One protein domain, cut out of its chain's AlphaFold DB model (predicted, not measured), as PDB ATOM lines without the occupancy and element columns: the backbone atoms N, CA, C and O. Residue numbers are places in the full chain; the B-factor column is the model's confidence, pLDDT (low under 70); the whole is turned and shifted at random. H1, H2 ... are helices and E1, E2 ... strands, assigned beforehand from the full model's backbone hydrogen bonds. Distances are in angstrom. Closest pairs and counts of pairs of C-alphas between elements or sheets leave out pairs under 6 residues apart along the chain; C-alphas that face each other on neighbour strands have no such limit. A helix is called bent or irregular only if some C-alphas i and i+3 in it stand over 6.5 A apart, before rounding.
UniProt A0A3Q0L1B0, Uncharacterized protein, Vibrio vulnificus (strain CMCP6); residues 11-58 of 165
ATOM      1  N   TYR A  11       5.096  36.248 -27.147       79.31
ATOM      2  CA  TYR A  11       6.448  35.925 -27.626       79.31
ATOM      3  C   TYR A  11       7.333  35.305 -26.542       79.31
ATOM      4  O   TYR A  11       8.551  35.229 -26.709       79.31
ATOM      5  N   ARG A  12       6.727  34.871 -25.434       77.00
ATOM      6  CA  ARG A  12       7.428  34.273 -24.294       77.00
ATOM      7  C   ARG A  12       8.171  32.998 -24.688       77.00
ATOM      8  O   ARG A  12       9.311  32.814 -24.284       77.00
ATOM      9  N   ASP A  13       7.560  32.208 -25.564       83.81
ATOM     10  CA  ASP A  13       8.054  30.892 -25.992       83.81
ATOM     11  C   ASP A  13       9.145  30.970 -27.073       83.81
ATOM     12  O   ASP A  13       9.637  29.942 -27.548       83.81
ATOM     13  N   LEU A  14       9.502  32.175 -27.535       90.75
ATOM     14  CA  LEU A  14      10.551  32.314 -28.538       90.75
ATOM     15  C   LEU A  14      11.917  31.988 -27.914       90.75
ATOM     16  O   LEU A  14      12.220  32.466 -26.822       90.75
ATOM     17  N   PRO A  15      12.790  31.244 -28.609       91.00
ATOM     18  CA  PRO A  15      14.160  31.030 -28.162       91.00
ATOM     19  C   PRO A  15      14.922  32.342 -27.937       91.00
ATOM     20  O   PRO A  15      14.563  33.410 -28.453       91.00
ATOM     21  N   GLU A  16      16.002  32.278 -27.165       89.31
ATOM     22  CA  GLU A  16      16.897  33.417 -26.990       89.31
ATOM     23  C   GLU A  16      17.399  33.944 -28.343       89.31
ATOM     24  O   GLU A  16      17.652  33.178 -29.273       89.31
ATOM     25  N   GLY A  17      17.489  35.268 -28.471       91.00
ATOM     26  CA  GLY A  17      17.914  35.926 -29.704       91.00
ATOM     27  C   GLY A  17      16.837  36.014 -30.790       91.00
ATOM     28  O   GLY A  17      17.017  36.796 -31.719       91.00
ATOM     29  N   LEU A  18      15.713  35.293 -30.684       94.81
ATOM     30  CA  LEU A  18      14.611  35.376 -31.646       94.81
ATOM     31  C   LEU A  18      13.562  36.416 -31.227       94.81
ATOM     32  O   LEU A  18      13.070  36.405 -30.098       94.81
ATOM     33  N   TYR A  19      13.189  37.290 -32.162       93.38
ATOM     34  CA  TYR A  19      12.220  38.366 -31.958       93.38
ATOM     35  C   TYR A  19      11.249  38.453 -33.131       93.38
ATOM     36  O   TYR A  19      11.630  38.203 -34.269       93.38
ATOM     37  N   PHE A  20      10.012  38.875 -32.880       92.00
ATOM     38  CA  PHE A  20       9.067  39.219 -33.942       92.00
ATOM     39  C   PHE A  20       9.043  40.738 -34.155       92.00
ATOM     40  O   PHE A  20       8.821  41.492 -33.209       92.00
ATOM     41  N   LYS A  21       9.270  41.196 -35.392       89.94
ATOM     42  CA  LYS A  21       9.340  42.618 -35.771       89.94
ATOM     43  C   LYS A  21       8.320  42.982 -36.856       89.94
ATOM     44  O   LYS A  21       8.692  43.451 -37.931       89.94
ATOM     45  N   GLY A  22       7.029  42.795 -36.573       87.75
ATOM     46  CA  GLY A  22       5.930  43.254 -37.437       87.75
ATOM     47  C   GLY A  22       6.105  42.816 -38.896       87.75
ATOM     48  O   GLY A  22       6.251  41.625 -39.169       87.75
ATOM     49  N   LYS A  23       6.166  43.784 -39.825       87.88
ATOM     50  CA  LYS A  23       6.369  43.541 -41.269       87.88
ATOM     51  C   LYS A  23       7.674  42.811 -41.616       87.88
ATOM     52  O   LYS A  23       7.743  42.194 -42.664       87.88
ATOM     53  N   LYS A  24       8.704  42.864 -40.762       85.56
ATOM     54  CA  LYS A  24       9.977  42.151 -40.983       85.56
ATOM     55  C   LYS A  24       9.906  40.667 -40.601       85.56
ATOM     56  O   LYS A  24      10.858  39.937 -40.861       85.56
ATOM     57  N   GLY A  25       8.819  40.233 -39.961       93.50
ATOM     58  CA  GLY A  25       8.663  38.868 -39.475       93.50
ATOM     59  C   GLY A  25       9.596  38.553 -38.308       93.50
ATOM     60  O   GLY A  25       9.903  39.416 -37.479       93.50
ATOM     61  N   TYR A  26      10.024  37.301 -38.219       95.50
ATOM     62  CA  TYR A  26      10.964  36.827 -37.217       95.50
ATOM     63  C   TYR A  26      12.389  37.244 -37.574       95.50
ATOM     64  O   TYR A  26      12.892  36.955 -38.655       95.50
ATOM     65  N   VAL A  27      13.058  37.909 -36.639       95.62
ATOM     66  CA  VAL A  27      14.435  38.381 -36.758       95.62
ATOM     67  C   VAL A  27      15.248  37.779 -35.625       95.62
ATOM     68  O   VAL A  27      14.844  37.827 -34.463       95.62
ATOM     69  N   PHE A  28      16.401  37.227 -35.969       95.75
ATOM     70  CA  PHE A  28      17.298  36.568 -35.040       95.75
ATOM     71  C   PHE A  28      18.577  37.378 -34.848       95.75
ATOM     72  O   PHE A  28      19.240  37.723 -35.827       95.75
ATOM     73  N   ARG A  29      18.923  37.666 -33.592       94.31
ATOM     74  CA  ARG A  29      20.195  38.273 -33.190       94.31
ATOM     75  C   ARG A  29      21.188  37.168 -32.845       94.31
ATOM     76  O   ARG A  29      20.917  36.338 -31.975       94.31
ATOM     77  N   ARG A  30      22.326  37.155 -33.523       90.00
ATOM     78  CA  ARG A  30      23.438  36.212 -33.327       90.00
ATOM     79  C   ARG A  30      24.347  36.644 -32.167       90.00
ATOM     80  O   ARG A  30      24.072  37.666 -31.538       90.00
ATOM     81  N   ILE A  31      25.351  35.834 -31.818       87.12
ATOM     82  CA  ILE A  31      26.286  36.154 -30.715       87.12
ATOM     83  C   ILE A  31      27.209  37.333 -31.052       87.12
ATOM     84  O   ILE A  31      27.553  38.110 -30.174       87.12
ATOM     85  N   ASP A  32      27.492  37.538 -32.336       83.12
ATOM     86  CA  ASP A  32      28.235  38.678 -32.891       83.12
ATOM     87  C   ASP A  32      27.390  39.968 -32.990       83.12
ATOM     88  O   ASP A  32      27.778  40.928 -33.646       83.12
ATOM     89  N   ASN A  33      26.194  39.986 -32.389       82.50
ATOM     90  CA  ASN A  33      25.183  41.044 -32.495       82.50
ATOM     91  C   ASN A  33      24.608  41.304 -33.900       82.50
ATOM     92  O   ASN A  33      23.701  42.134 -34.035       82.50
ATOM     93  N   SER A  34      25.019  40.563 -34.933       87.88
ATOM     94  CA  SER A  34      24.418  40.674 -36.259       87.88
ATOM     95  C   SER A  34      22.967  40.173 -36.244       87.88
ATOM     96  O   SER A  34      22.581  39.266 -35.495       87.88
ATOM     97  N   CYS A  35      22.118  40.800 -37.059       90.75
ATOM     98  CA  CYS A  35      20.694  40.480 -37.142       90.75
ATOM     99  C   CYS A  35      20.357  39.856 -38.495       90.75
ATOM    100  O   CYS A  35      20.665  40.425 -39.540       90.75
ATOM    101  N   LYS A  36      19.649  38.724 -38.483       92.50
ATOM    102  CA  LYS A  36      19.181  38.042 -39.697       92.50
ATOM    103  C   LYS A  36      17.666  37.878 -39.684       92.50
ATOM    104  O   LYS A  36      17.101  37.430 -38.690       92.50
ATOM    105  N   SER A  37      17.009  38.222 -40.791       94.56
ATOM    106  CA  SER A  37      15.589  37.905 -40.982       94.56
ATOM    107  C   SER A  37      15.418  36.416 -41.290       94.56
ATOM    108  O   SER A  37      16.157  35.859 -42.102       94.56
ATOM    109  N   LEU A  38      14.457  35.777 -40.626       94.38
ATOM    110  CA  LEU A  38      14.082  34.372 -40.798       94.38
ATOM    111  C   LEU A  38      12.701  34.207 -41.461       94.38
ATOM    112  O   LEU A  38      12.246  33.078 -41.635       94.38
ATOM    113  N   GLY A  39      12.051  35.308 -41.853       92.94
ATOM    114  CA  GLY A  39      10.731  35.301 -42.492       92.94
ATOM    115  C   GLY A  39       9.567  35.216 -41.499       92.94
ATOM    116  O   GLY A  39       9.720  35.524 -40.321       92.94
ATOM    117  N   HIS A  40       8.376  34.838 -41.972       94.50
ATOM    118  CA  HIS A  40       7.132  34.872 -41.180       94.50
ATOM    119  C   HIS A  40       6.688  33.518 -40.606       94.50
ATOM    120  O   HIS A  40       5.774  33.483 -39.782       94.50
ATOM    121  N   ASP A  41       7.342  32.417 -40.977       94.56
ATOM    122  CA  ASP A  41       7.047  31.092 -40.430       94.56
ATOM    123  C   ASP A  41       7.630  30.949 -39.013       94.56
ATOM    124  O   ASP A  41       8.850  30.898 -38.819       94.56
ATOM    125  N   LYS A  42       6.740  30.878 -38.013       91.38
ATOM    126  CA  LYS A  42       7.099  30.767 -36.592       91.38
ATOM    127  C   LYS A  42       7.867  29.481 -36.299       91.38
ATOM    128  O   LYS A  42       8.896  29.530 -35.629       91.38
ATOM    129  N   SER A  43       7.375  28.344 -36.781       90.75
ATOM    130  CA  SER A  43       7.932  27.026 -36.467       90.75
ATOM    131  C   SER A  43       9.333  26.884 -37.051       90.75
ATOM    132  O   SER A  43      10.270  26.507 -36.342       90.75
ATOM    133  N   ARG A  44       9.509  27.298 -38.311       92.88
ATOM    134  CA  ARG A  44      10.820  27.323 -38.971       92.88
ATOM    135  C   ARG A  44      11.797  28.268 -38.269       92.88
ATOM    136  O   ARG A  44      12.948  27.894 -38.040       92.88
ATOM    137  N   ALA A  45      11.359  29.474 -37.904       94.12
ATOM    138  CA  ALA A  45      12.212  30.444 -37.218       94.12
ATOM    139  C   ALA A  45      12.664  29.945 -35.834       94.12
ATOM    140  O   ALA A  45      13.836  30.096 -35.481       94.12
ATOM    141  N   ILE A  46      11.769  29.298 -35.079       93.00
ATOM    142  CA  ILE A  46      12.089  28.668 -33.790       93.00
ATOM    143  C   ILE A  46      13.113  27.544 -33.972       93.00
ATOM    144  O   ILE A  46      14.098  27.508 -33.235       93.00
ATOM    145  N   ALA A  47      12.920  26.653 -34.949       89.19
ATOM    146  CA  ALA A  47      13.840  25.543 -35.201       89.19
ATOM    147  C   ALA A  47      15.258  26.036 -35.544       89.19
ATOM    148  O   ALA A  47      16.240  25.553 -34.978       89.19
ATOM    149  N   LEU A  48      15.367  27.050 -36.409       88.50
ATOM    150  CA  LEU A  48      16.649  27.662 -36.773       88.50
ATOM    151  C   LEU A  48      17.325  28.350 -35.579       88.50
ATOM    152  O   LEU A  48      18.528  28.185 -35.381       88.50
ATOM    153  N   ALA A  49      16.561  29.087 -34.770       92.81
ATOM    154  CA  ALA A  49      17.075  29.757 -33.578       92.81
ATOM    155  C   ALA A  49      17.573  28.757 -32.523       92.81
ATOM    156  O   ALA A  49      18.668  28.929 -31.991       92.81
ATOM    157  N   ARG A  50      16.815  27.682 -32.257       90.06
ATOM    158  CA  ARG A  50      17.228  26.610 -31.334       90.06
ATOM    159  C   ARG A  50      18.515  25.941 -31.791       90.06
ATOM    160  O   ARG A  50      19.425  25.797 -30.986       90.06
ATOM    161  N   ARG A  51      18.611  25.596 -33.080       86.38
ATOM    162  CA  ARG A  51      19.817  24.983 -33.647       86.38
ATOM    163  C   ARG A  51      21.037  25.885 -33.473       86.38
ATOM    164  O   ARG A  51      22.070  25.405 -33.041       86.38
ATOM    165  N   TYR A  52      20.908  27.180 -33.761       90.75
ATOM    166  CA  TYR A  52      22.004  28.128 -33.558       90.75
ATOM    167  C   TYR A  52      22.397  28.246 -32.078       90.75
ATOM    168  O   TYR A  52      23.577  28.194 -31.751       90.75
ATOM    169  N   ASN A  53      21.424  28.386 -31.173       89.19
ATOM    170  CA  ASN A  53      21.705  28.520 -29.741       89.19
ATOM    171  C   ASN A  53      22.403  27.276 -29.178       89.19
ATOM    172  O   ASN A  53      23.363  27.419 -28.435       89.19
ATOM    173  N   ALA A  54      21.987  26.081 -29.601       83.38
ATOM    174  CA  ALA A  54      22.625  24.820 -29.224       83.38
ATOM    175  C   ALA A  54      24.057  24.653 -29.766       83.38
ATOM    176  O   ALA A  54      24.752  23.733 -29.361       83.38
ATOM    177  N   THR A  55      24.500  25.499 -30.700       78.81
ATOM    178  CA  THR A  55      25.877  25.488 -31.214       78.81
ATOM    179  C   THR A  55      26.724  26.601 -30.600       78.81
ATOM    180  O   THR A  55      27.887  26.381 -30.304       78.81
ATOM    181  N   TYR A  56      26.152  27.795 -30.409       80.25
ATOM    182  CA  TYR A  56      26.920  29.013 -30.115       80.25
ATOM    183  C   TYR A  56      26.587  29.680 -28.774       80.25
ATOM    184  O   TYR A  56      27.244  30.646 -28.403       80.25
ATOM    185  N   ARG A  57      25.537  29.238 -28.072       79.12
ATOM    186  CA  ARG A  57      25.098  29.780 -26.768       79.12
ATOM    187  C   ARG A  57      25.042  28.699 -25.688       79.12
ATOM    188  O   ARG A  57      24.235  28.786 -24.767       79.12
ATOM    189  N   VAL A  58      25.843  27.653 -25.851       74.38
ATOM    190  CA  VAL A  58      25.980  26.598 -24.849       74.38
ATOM    191  C   VAL A  58      26.992  27.066 -23.818       74.38
ATOM    192  O   VAL A  58      28.043  27.587 -24.187       74.38
TER     193      VAL A  58
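Overview. This is residues 11 to 58 of the 165 residues of an uncharacterized protein of Vibrio vulnificus (strain CMCP6) (UniProt A0A3Q0L1B0). A small sheet of three antiparallel strands, E1, E2 and E3, makes a wall with one helix, H1, packed lengthwise over one face, while the other face is bare of any named element. The chain goes back and forth through the sheet as two hairpins, then turns straight into the helix, and residues 11 to 17, before E1, lie beyond the E1 edge. The printed part has 48 residues, with three named strands and then one named helix along the chain; the sheet's order is E1, E2, E3, and the class is mixed, helices and strands. The whole is compact, with a radius of gyration of the C-alphas of 9.8 A, and its outline is only just elongated, spanning 30 by 20 by 17 A.

Arrangement. The strand E1, residues 18 to 20, is an edge strand and forms a hairpin with E2, residues 26 to 29. They are antiparallel, with 143 degrees between their directions; N 19 and O 27 are 2.9 A apart, within hydrogen-bond range. E2, the inner strand, forms a second hairpin with the edge strand E3, residues 35 to 39, antiparallel at 158 degrees, where N 28 and O 36 are 2.8 A apart, within hydrogen-bond range. The three strands make a meander, each the antiparallel neighbour of the one before. The helix H1, residues 42 to 56, is on one face of this sheet, an arrangement of two layers, at a height over the sheet of 9.6 A. It runs along the strands, at 4 degrees to E2 on the local plane, and lies over E2, on which 10 of its 15 C-alphas fall; 2 fall on E3, only just too few for H1 to lie over E3 as well. The closest C-alphas of E1 and H1 are those of Leu 18 and Ala 49, 6.4 A apart; those of E2 and H1 are Tyr 26 and Ala 45, 6.5 A; those of E3 and H1 are Leu 38 and Ala 45, 5.6 A. In H1 every O i to N i+4 pair is within hydrogen-bond range.

Along the chain. E1 begins at C-alpha 18 (14.611, 35.376, -31.646) and is 7.1 A long from first to last C-alpha. E2 is 10.2 A long and E3, the longest strand by residues, is 12.4 A. H1 measures 20.9 A, from C-alpha 42 (7.099, 30.767, -36.592) to C-alpha 56 (26.920, 29.013, -30.115), and is not bent.

Size, cuts and confidence. The two C-alphas farthest apart are those of Lys 23 and Val 58, 30.7 A. The printed part has no cut, and the links E1 to E2, E2 to E3 and E3 to H1 are tight. The mean pLDDT of the printed part is 89.1, and no printed residue is under 70.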